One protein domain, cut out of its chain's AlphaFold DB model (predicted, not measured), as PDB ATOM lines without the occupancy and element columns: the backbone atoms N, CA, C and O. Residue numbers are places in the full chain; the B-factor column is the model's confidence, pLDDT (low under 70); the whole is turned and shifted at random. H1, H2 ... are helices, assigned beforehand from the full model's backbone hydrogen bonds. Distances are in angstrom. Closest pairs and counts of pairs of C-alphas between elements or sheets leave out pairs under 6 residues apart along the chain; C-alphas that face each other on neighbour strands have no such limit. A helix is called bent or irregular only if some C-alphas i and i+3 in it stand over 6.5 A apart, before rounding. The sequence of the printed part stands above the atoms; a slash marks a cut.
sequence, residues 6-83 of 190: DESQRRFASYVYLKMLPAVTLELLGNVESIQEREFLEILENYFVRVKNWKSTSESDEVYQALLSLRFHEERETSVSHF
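Overview. This is residues 6 to 83 of the 190 residues of an uncharacterized protein of Candidatus Caldatribacterium sp (UniProt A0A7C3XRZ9). H2 and H3 form a helical hairpin with short H1 before it, and a tight link leads away to a separate small lobe, H4 with residues 69 to 83 folding back beside it. The 78 printed residues include four named helices, H1 to H4 in chain order, and no named strand: all helix. The whole is flat and extended, spanning 51 by 40 by 16 A, with a radius of gyration of the C-alphas of 18.0 A.

Arrangement. H1, residues 13 to 17, and H2, residues 20 to 29, only just touch, only at the corner, with 3 pairs of C-alphas within 8 A; the closest are those of Ala 13 and Pro 22, 6.9 A apart. H2 touches residues 43 to 51 of H3, residues 37 to 54; their closest C-alphas, of Val 24 and Tyr 47, are 6.9 A apart. This hairpin runs opposite ways at a steep tilt of 35.1 degrees, only just steep. H4, residues 58 to 68, is apart from H1, H2 and H3. Every O i to N i+4 pair is within hydrogen-bond range in H1, H2 and H4, and 12 of 14 in H3.

Along the chain. H1 begins at C-alpha 13 (40.693, 27.686, -1.780). H3, 26.8 A long, is only just irregular: C-alphas 38 and 41 are 6.9 A apart. H4, 15.1 A, ends at C-alpha 68 (12.764, 42.171, 12.374).

Size, cuts and confidence. The printed part has no cut, and no printed residue is under 70 in pLDDT.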
ATOM      1  N   ASP A   6      49.637  25.647  -2.151       88.62
ATOM      2  CA  ASP A   6      50.829  26.491  -2.145       88.62
ATOM      3  C   ASP A   6      52.086  25.715  -1.707       88.62
ATOM      4  O   ASP A   6      52.037  24.533  -1.361       88.62
ATOM      5  N   GLU A   7      53.232  26.401  -1.690       88.56
ATOM      6  CA  GLU A   7      54.528  25.840  -1.275       88.56
ATOM      7  C   GLU A   7      54.538  25.333   0.181       88.56
ATOM      8  O   GLU A   7      55.372  24.511   0.550       88.56
ATOM      9  N   SER A   8      53.596  25.793   1.011       85.12
ATOM     10  CA  SER A   8      53.419  25.384   2.408       85.12
ATOM     11  C   SER A   8      52.360  24.281   2.583       85.12
ATOM     12  O   SER A   8      51.891  24.064   3.702       85.12
ATOM     13  N   GLN A   9      51.961  23.593   1.501       82.50
ATOM     14  CA  GLN A   9      50.902  22.566   1.475       82.50
ATOM     15  C   GLN A   9      49.525  23.078   1.927       82.50
ATOM     16  O   GLN A   9      48.669  22.325   2.407       82.50
ATOM     17  N   ARG A  10      49.267  24.382   1.798       81.50
ATOM     18  CA  ARG A  10      47.966  24.963   2.119       81.50
ATOM     19  C   ARG A  10      47.135  25.101   0.854       81.50
ATOM     20  O   ARG A  10      47.549  25.683  -0.140       81.50
ATOM     21  N   ARG A  11      45.892  24.619   0.914       85.62
ATOM     22  CA  ARG A  11      44.941  24.723  -0.201       85.62
ATOM     23  C   ARG A  11      44.644  26.183  -0.540       85.62
ATOM     24  O   ARG A  11      44.166  26.919   0.332       85.62
ATOM     25  N   PHE A  12      44.792  26.559  -1.810       87.69
ATOM     26  CA  PHE A  12      44.496  27.915  -2.290       87.69
ATOM     27  C   PHE A  12      43.057  28.347  -1.982       87.69
ATOM     28  O   PHE A  12      42.814  29.472  -1.550       87.69
ATOM     29  N   ALA A  13      42.097  27.425  -2.099       85.25
ATOM     30  CA  ALA A  13      40.693  27.686  -1.780       85.25
ATOM     31  C   ALA A  13      40.485  28.213  -0.347       85.25
ATOM     32  O   ALA A  13      39.543  28.963  -0.098       85.25
ATOM     33  N   SER A  14      41.375  27.870   0.593       84.25
ATOM     34  CA  SER A  14      41.253  28.306   1.985       84.25
ATOM     35  C   SER A  14      41.548  29.789   2.214       84.25
ATOM     36  O   SER A  14      41.125  30.320   3.240       84.25
ATOM     37  N   TYR A  15      42.234  30.452   1.277       84.00
ATOM     38  CA  TYR A  15      42.487  31.894   1.334       84.00
ATOM     39  C   TYR A  15      41.241  32.718   0.993       84.00
ATOM     40  O   TYR A  15      41.110  33.839   1.470       84.00
ATOM     41  N   VAL A  16      40.316  32.155   0.208       85.00
ATOM     42  CA  VAL A  16      39.104  32.849  -0.259       85.00
ATOM     43  C   VAL A  16      37.860  32.361   0.484       85.00
ATOM     44  O   VAL A  16      37.066  33.158   0.973       85.00
ATOM     45  N   TYR A  17      37.703  31.044   0.616       80.56
ATOM     46  CA  TYR A  17      36.484  30.413   1.136       80.56
ATOM     47  C   TYR A  17      36.615  29.930   2.581       80.56
ATOM     48  O   TYR A  17      35.748  29.208   3.078       80.56
ATOM     49  N   LEU A  18      37.701  30.308   3.262       81.00
ATOM     50  CA  LEU A  18      38.123  29.707   4.528       81.00
ATOM     51  C   LEU A  18      38.393  28.198   4.361       81.00
ATOM     52  O   LEU A  18      38.104  27.579   3.340       81.00
ATOM     53  N   LYS A  19      38.977  27.559   5.377       79.12
ATOM     54  CA  LYS A  19      39.295  26.119   5.302       79.12
ATOM     55  C   LYS A  19      38.044  25.226   5.226       79.12
ATOM     56  O   LYS A  19      38.116  24.129   4.684       79.12
ATOM     57  N   MET A  20      36.914  25.702   5.750       82.38
ATOM     58  CA  MET A  20      35.747  24.866   6.052       82.38
ATOM     59  C   MET A  20      34.782  24.685   4.877       82.38
ATOM     60  O   MET A  20      34.328  23.571   4.644       82.38
ATOM     61  N   LEU A  21      34.477  25.741   4.113       88.25
ATOM     62  CA  LEU A  21      33.504  25.646   3.011       88.25
ATOM     63  C   LEU A  21      33.947  24.646   1.923       88.25
ATOM     64  O   LEU A  21      33.131  23.817   1.509       88.25
ATOM     65  N   PRO A  22      35.235  24.619   1.514       88.12
ATOM     66  CA  PRO A  22      35.719  23.602   0.585       88.12
ATOM     67  C   PRO A  22      35.662  22.183   1.165       88.12
ATOM     68  O   PRO A  22      35.486  21.234   0.411       88.12
ATOM     69  N   ALA A  23      35.802  22.023   2.488       87.00
ATOM     70  CA  ALA A  23      35.727  20.716   3.139       87.00
ATOM     71  C   ALA A  23      34.299  20.151   3.114       87.00
ATOM     72  O   ALA A  23      34.122  19.006   2.714       87.00
ATOM     73  N   VAL A  24      33.286  20.965   3.443       89.06
ATOM     74  CA  VAL A  24      31.866  20.562   3.353       89.06
ATOM     75  C   VAL A  24      31.488  20.231   1.907       89.06
ATOM     76  O   VAL A  24      30.812  19.240   1.647       89.06
ATOM     77  N   THR A  25      31.976  21.028   0.953       89.88
ATOM     78  CA  THR A  25      31.754  20.775  -0.478       89.88
ATOM     79  C   THR A  25      32.377  19.447  -0.913       89.88
ATOM     80  O   THR A  25      31.733  18.665  -1.603       89.88
ATOM     81  N   LEU A  26      33.614  19.164  -0.487       89.00
ATOM     82  CA  LEU A  26      34.300  17.909  -0.798       89.00
ATOM     83  C   LEU A  26      33.604  16.701  -0.162       89.00
ATOM     84  O   LEU A  26      33.535  15.650  -0.784       89.00
ATOM     85  N   GLU A  27      33.082  16.840   1.053       88.31
ATOM     86  CA  GLU A  27      32.340  15.768   1.719       88.31
ATOM     87  C   GLU A  27      31.049  15.415   0.963       88.31
ATOM     88  O   GLU A  27      30.738  14.238   0.794       88.31
ATOM     89  N   LEU A  28      30.319  16.425   0.478       89.50
ATOM     90  CA  LEU A  28      29.049  16.229  -0.223       89.50
ATOM     91  C   LEU A  28      29.218  15.787  -1.677       89.50
ATOM     92  O   LEU A  28      28.433  14.980  -2.161       89.50
ATOM     93  N   LEU A  29      30.216  16.329  -2.377       90.25
ATOM     94  CA  LEU A  29      30.364  16.161  -3.825       90.25
ATOM     95  C   LEU A  29      31.558  15.293  -4.226       90.25
ATOM     96  O   LEU A  29      31.678  14.926  -5.390       90.25
ATOM     97  N   GLY A  30      32.453  14.954  -3.298       86.12
ATOM     98  CA  GLY A  30      33.708  14.263  -3.609       86.12
ATOM     99  C   GLY A  30      33.527  12.878  -4.229       86.12
ATOM    100  O   GLY A  30      34.386  12.449  -4.995       86.12
ATOM    101  N   ASN A  31      32.398  12.222  -3.942       82.94
ATOM    102  CA  ASN A  31      32.041  10.897  -4.458       82.94
ATOM    103  C   ASN A  31      30.864  10.939  -5.450       82.94
ATOM    104  O   ASN A  31      30.292   9.898  -5.763       82.94
ATOM    105  N   VAL A  32      30.467  12.129  -5.912       85.62
ATOM    106  CA  VAL A  32      29.331  12.311  -6.822       85.62
ATOM    107  C   VAL A  32      29.865  12.576  -8.227       85.62
ATOM    108  O   VAL A  32      30.489  13.604  -8.477       85.62
ATOM    109  N   GLU A  33      29.629  11.646  -9.153       86.06
ATOM    110  CA  GLU A  33      30.087  11.783 -10.545       86.06
ATOM    111  C   GLU A  33      29.194  12.718 -11.372       86.06
ATOM    112  O   GLU A  33      29.679  13.445 -12.240       86.06
ATOM    113  N   SER A  34      27.890  12.726 -11.094       89.56
ATOM    114  CA  SER A  34      26.908  13.571 -11.773       89.56
ATOM    115  C   SER A  34      25.736  13.883 -10.853       89.56
ATOM    116  O   SER A  34      25.352  13.036 -10.051       89.56
ATOM    117  N   ILE A  35      25.143  15.064 -11.015       89.94
ATOM    118  CA  ILE A  35      23.962  15.513 -10.275       89.94
ATOM    119  C   ILE A  35      22.849  15.747 -11.292       89.94
ATOM    120  O   ILE A  35      23.050  16.483 -12.260       89.94
ATOM    121  N   GLN A  36      21.682  15.138 -11.093       93.44
ATOM    122  CA  GLN A  36      20.494  15.486 -11.867       93.44
ATOM    123  C   GLN A  36      19.857  16.756 -11.296       93.44
ATOM    124  O   GLN A  36      19.871  16.976 -10.090       93.44
ATOM    125  N   GLU A  37      19.217  17.564 -12.145       92.94
ATOM    126  CA  GLU A  37      18.574  18.826 -11.729       92.94
ATOM    127  C   GLU A  37      17.618  18.647 -10.535       92.94
ATOM    128  O   GLU A  37      17.589  19.459  -9.615       92.94
ATOM    129  N   ARG A  38      16.880  17.528 -10.495       94.50
ATOM    130  CA  ARG A  38      15.957  17.204  -9.393       94.50
ATOM    131  C   ARG A  38      16.646  16.974  -8.041       94.50
ATOM    132  O   ARG A  38      15.995  17.119  -7.015       94.50
ATOM    133  N   GLU A  39      17.923  16.601  -8.043       91.31
ATOM    134  CA  GLU A  39      18.736  16.323  -6.848       91.31
ATOM    135  C   GLU A  39      19.473  17.583  -6.364       91.31
ATOM    136  O   GLU A  39      19.923  17.650  -5.222       91.31
ATOM    137  N   PHE A  40      19.590  18.606  -7.220       90.88
ATOM    138  CA  PHE A  40      20.373  19.808  -6.941       90.88
ATOM    139  C   PHE A  40      19.891  20.550  -5.690       90.88
ATOM    140  O   PHE A  40      20.708  20.928  -4.848       90.88
ATOM    141  N   LEU A  41      18.573  20.726  -5.543       93.38
ATOM    142  CA  LEU A  41      17.992  21.422  -4.392       93.38
ATOM    143  C   LEU A  41      18.284  20.697  -3.074       93.38
ATOM    144  O   LEU A  41      18.693  21.336  -2.110       93.38
ATOM    145  N   GLU A  42      18.152  19.370  -3.043       92.44
ATOM    146  CA  GLU A  42      18.413  18.572  -1.839       92.44
ATOM    147  C   GLU A  42      19.887  18.657  -1.414       92.44
ATOM    148  O   GLU A  42      20.204  18.851  -0.238       92.44
ATOM    149  N   ILE A  43      20.810  18.579  -2.378       91.88
ATOM    150  CA  ILE A  43      22.251  18.720  -2.124       91.88
ATOM    151  C   ILE A  43      22.573  20.121  -1.586       91.88
ATOM    152  O   ILE A  43      23.357  20.258  -0.641       91.88
ATOM    153  N   LEU A  44      21.961  21.158  -2.164       91.50
ATOM    154  CA  LEU A  44      22.128  22.545  -1.736       91.50
ATOM    155  C   LEU A  44      21.633  22.751  -0.295       91.50
ATOM    156  O   LEU A  44      22.331  23.360   0.520       91.50
ATOM    157  N   GLU A  45      20.457  22.222   0.042       93.12
ATOM    158  CA  GLU A  45      19.910  22.278   1.400       93.12
ATOM    159  C   GLU A  45      20.834  21.571   2.399       93.12
ATOM    160  O   GLU A  45      21.195  22.148   3.429       93.12
ATOM    161  N   ASN A  46      21.304  20.365   2.066       91.31
ATOM    162  CA  ASN A  46      22.229  19.602   2.906       91.31
ATOM    163  C   ASN A  46      23.546  20.363   3.145       91.31
ATOM    164  O   ASN A  46      24.047  20.417   4.273       91.31
ATOM    165  N   TYR A  47      24.071  21.031   2.113       91.81
ATOM    166  CA  TYR A  47      25.233  21.911   2.236       91.81
ATOM    167  C   TYR A  47      25.008  23.022   3.263       91.81
ATOM    168  O   TYR A  47      25.807  23.166   4.193       91.81
ATOM    169  N   PHE A  48      23.921  23.787   3.150       89.56
ATOM    170  CA  PHE A  48      23.673  24.901   4.065       89.56
ATOM    171  C   PHE A  48      23.376  24.446   5.495       89.56
ATOM    172  O   PHE A  48      23.840  25.096   6.434       89.56
ATOM    173  N   VAL A  49      22.688  23.314   5.683       89.31
ATOM    174  CA  VAL A  49      22.477  22.712   7.011       89.31
ATOM    175  C   VAL A  49      23.815  22.375   7.668       89.31
ATOM    176  O   VAL A  49      24.052  22.744   8.819       89.31
ATOM    177  N   ARG A  50      24.734  21.738   6.932       88.50
ATOM    178  CA  ARG A  50      26.077  21.427   7.440       88.50
ATOM    179  C   ARG A  50      26.856  22.697   7.751       88.50
ATOM    180  O   ARG A  50      27.353  22.835   8.861       88.50
ATOM    181  N   VAL A  51      26.916  23.660   6.831       87.38
ATOM    182  CA  VAL A  51      27.618  24.934   7.071       87.38
ATOM    183  C   VAL A  51      27.070  25.656   8.307       87.38
ATOM    184  O   VAL A  51      27.858  26.194   9.087       87.38
ATOM    185  N   LYS A  52      25.747  25.633   8.515       82.88
ATOM    186  CA  LYS A  52      25.092  26.231   9.682       82.88
ATOM    187  C   LYS A  52      25.473  25.527  10.985       82.88
ATOM    188  O   LYS A  52      25.788  26.208  11.948       82.88
ATOM    189  N   ASN A  53      25.526  24.196  11.013       80.50
ATOM    190  CA  ASN A  53      25.912  23.445  12.218       80.50
ATOM    191  C   ASN A  53      27.368  23.689  12.651       80.50
ATOM    192  O   ASN A  53      27.708  23.499  13.815       80.50
ATOM    193  N   TRP A  54      28.233  24.100  11.722       75.62
ATOM    194  CA  TRP A  54      29.650  24.353  11.988       75.62
ATOM    195  C   TRP A  54      29.964  25.790  12.421       75.62
ATOM    196  O   TRP A  54      31.044  26.034  12.962       75.62
ATOM    197  N   LYS A  55      29.073  26.753  12.165       71.69
ATOM    198  CA  LYS A  55      29.280  28.162  12.522       71.69
ATOM    199  C   LYS A  55      28.309  28.570  13.620       71.69
ATOM    200  O   LYS A  55      27.118  28.312  13.513       71.69
ATOM    201  N   SER A  56      28.798  29.287  14.631       74.06
ATOM    202  CA  SER A  56      27.882  30.004  15.519       74.06
ATOM    203  C   SER A  56      27.158  31.073  14.705       74.06
ATOM    204  O   SER A  56      27.803  31.948  14.128       74.06
ATOM    205  N   THR A  57      25.832  30.989  14.640       76.12
ATOM    206  CA  THR A  57      24.990  32.022  14.026       76.12
ATOM    207  C   THR A  57      24.492  33.043  15.039       76.12
ATOM    208  O   THR A  57      23.856  34.001  14.626       76.12
ATOM    209  N   SER A  58      24.825  32.899  16.329       81.88
ATOM    210  CA  SER A  58      24.260  33.702  17.424       81.88
ATOM    211  C   SER A  58      24.319  35.211  17.170       81.88
ATOM    212  O   SER A  58      23.293  35.879  17.226       81.88
ATOM    213  N   GLU A  59      25.486  35.743  16.800       81.00
ATOM    214  CA  GLU A  59      25.649  37.179  16.524       81.00
ATOM    215  C   GLU A  59      24.824  37.629  15.307       81.00
ATOM    216  O   GLU A  59      24.233  38.705  15.303       81.00
ATOM    217  N   SER A  60      24.758  36.795  14.264       85.06
ATOM    218  CA  SER A  60      23.971  37.096  13.061       85.06
ATOM    219  C   SER A  60      22.470  37.025  13.338       85.06
ATOM    220  O   SER A  60      21.714  37.854  12.836       85.06
ATOM    221  N   ASP A  61      22.049  36.067  14.164       89.06
ATOM    222  CA  ASP A  61      20.667  35.891  14.593       89.06
ATOM    223  C   ASP A  61      20.217  37.089  15.438       89.06
ATOM    224  O   ASP A  61      19.127  37.606  15.219       89.06
ATOM    225  N   GLU A  62      21.058  37.609  16.335       90.75
ATOM    226  CA  GLU A  62      20.747  38.815  17.111       90.75
ATOM    227  C   GLU A  62      20.555  40.058  16.231       90.75
ATOM    228  O   GLU A  62      19.596  40.812  16.425       90.75
ATOM    229  N   VAL A  63      21.427  40.262  15.238       90.31
ATOM    230  CA  VAL A  63      21.290  41.360  14.267       90.31
ATOM    231  C   VAL A  63      20.032  41.174  13.414       90.31
ATOM    232  O   VAL A  63      19.302  42.135  13.165       90.31
ATOM    233  N   TYR A  64      19.728  39.942  13.003       91.50
ATOM    234  CA  TYR A  64      18.510  39.624  12.260       91.50
ATOM    235  C   TYR A  64      17.247  39.900  13.087       91.50
ATOM    236  O   TYR A  64      16.310  40.528  12.594       91.50
ATOM    237  N   GLN A  65      17.237  39.519  14.367       93.62
ATOM    238  CA  GLN A  65      16.144  39.839  15.286       93.62
ATOM    239  C   GLN A  65      16.005  41.347  15.516       93.62
ATOM    240  O   GLN A  65      14.883  41.854  15.585       93.62
ATOM    241  N   ALA A  66      17.118  42.085  15.596       94.44
ATOM    242  CA  ALA A  66      17.094  43.544  15.658       94.44
ATOM    243  C   ALA A  66      16.428  44.149  14.415       94.44
ATOM    244  O   ALA A  66      15.610  45.059  14.543       94.44
ATOM    245  N   LEU A  67      16.716  43.605  13.231       93.69
ATOM    246  CA  LEU A  67      16.121  44.044  11.971       93.69
ATOM    247  C   LEU A  67      14.616  43.743  11.901       93.69
ATOM    248  O   LEU A  67      13.841  44.636  11.567       93.69
ATOM    249  N   LEU A  68      14.188  42.533  12.284       95.38
ATOM    250  CA  LEU A  68      12.764  42.171  12.374       95.38
ATOM    251  C   LEU A  68      11.999  43.047  13.375       95.38
ATOM    252  O   LEU A  68      10.838  43.378  13.148       95.38
ATOM    253  N   SER A  69      12.663  43.443  14.461       94.88
ATOM    254  CA  SER A  69      12.098  44.299  15.510       94.88
ATOM    255  C   SER A  69      12.245  45.800  15.225       94.88
ATOM    256  O   SER A  69      11.910  46.611  16.084       94.88
ATOM    257  N   LEU A  70      12.772  46.184  14.054       94.12
ATOM    258  CA  LEU A  70      13.041  47.574  13.657       94.12
ATOM    259  C   LEU A  70      13.945  48.357  14.638       94.12
ATOM    260  O   LEU A  70      13.866  49.583  14.732       94.12
ATOM    261  N   ARG A  71      14.846  47.670  15.356       93.94
ATOM    262  CA  ARG A  71      15.833  48.283  16.261       93.94
ATOM    263  C   ARG A  71      17.051  48.782  15.482       93.94
ATOM    264  O   ARG A  71      18.088  48.118  15.424       93.94
ATOM    265  N   PHE A  72      16.928  49.961  14.877       91.50
ATOM    266  CA  PHE A  72      18.005  50.548  14.071       91.50
ATOM    267  C   PHE A  72      19.167  51.107  14.898       91.50
ATOM    268  O   PHE A  72      20.309  50.972  14.471       91.50
ATOM    269  N   HIS A  73      18.884  51.701  16.062       92.81
ATOM    270  CA  HIS A  73      19.884  52.279  16.961       92.81
ATOM    271  C   HIS A  73      19.401  52.177  18.412       92.81
ATOM    272  O   HIS A  73      18.391  52.782  18.762       92.81
ATOM    273  N   GLU A  74      20.109  51.416  19.242       88.50
ATOM    274  CA  GLU A  74      19.813  51.217  20.668       88.50
ATOM    275  C   GLU A  74      21.124  50.936  21.407       88.50
ATOM    276  O   GLU A  74      21.970  50.227  20.868       88.50
ATOM    277  N   GLU A  75      21.300  51.479  22.614       82.06
ATOM    278  CA  GLU A  75      22.565  51.372  23.364       82.06
ATOM    279  C   GLU A  75      22.602  50.158  24.301       82.06
ATOM    280  O   GLU A  75      23.674  49.660  24.641       82.06
ATOM    281  N   ARG A  76      21.433  49.693  24.755       84.88
ATOM    282  CA  ARG A  76      21.324  48.664  25.804       84.88
ATOM    283  C   ARG A  76      21.226  47.238  25.271       84.88
ATOM    284  O   ARG A  76      21.409  46.297  26.036       84.88
ATOM    285  N   GLU A  77      20.931  47.080  23.985       86.44
ATOM    286  CA  GLU A  77      20.685  45.794  23.330       86.44
ATOM    287  C   GLU A  77      21.301  45.768  21.925       86.44
ATOM    288  O   GLU A  77      21.623  46.811  21.350       86.44
ATOM    289  N   THR A  78      21.434  44.579  21.329       88.56
ATOM    290  CA  THR A  78      21.893  44.441  19.940       88.56
ATOM    291  C   THR A  78      20.942  45.175  18.986       88.56
ATOM    292  O   THR A  78      19.735  44.900  18.933       88.56
ATOM    293  N   SER A  79      21.498  46.114  18.220       92.62
ATOM    294  CA  SER A  79      20.814  46.934  17.222       92.62
ATOM    295  C   SER A  79      21.522  46.828  15.873       92.62
ATOM    296  O   SER A  79      22.685  46.421  15.796       92.62
ATOM    297  N   VAL A  80      20.833  47.199  14.793       90.75
ATOM    298  CA  VAL A  80      21.402  47.135  13.437       90.75
ATOM    299  C   VAL A  80      22.662  48.003  13.320       90.75
ATOM    300  O   VAL A  80      23.616  47.598  12.660       90.75
ATOM    301  N   SER A  81      22.723  49.149  14.006       89.31
ATOM    302  CA  SER A  81      23.892  50.039  13.992       89.31
ATOM    303  C   SER A  81      25.152  49.457  14.641       89.31
ATOM    304  O   SER A  81      26.244  49.956  14.380       89.31
ATOM    305  N   HIS A  82      25.034  48.419  15.479       87.62
ATOM    306  CA  HIS A  82      26.201  47.745  16.063       87.62
ATOM    307  C   HIS A  82      26.933  46.850  15.057       87.62
ATOM    308  O   HIS A  82      28.119  46.567  15.234       87.62
ATOM    309  N   PHE A  83      26.258  46.406  13.993       87.06
ATOM    310  CA  PHE A  83      26.878  45.568  12.977       87.06
ATOM    311  C   PHE A  83      27.832  46.387  12.097       87.06
ATOM    312  O   PHE A  83      27.430  47.314  11.396       87.06
TER     313      PHE A  83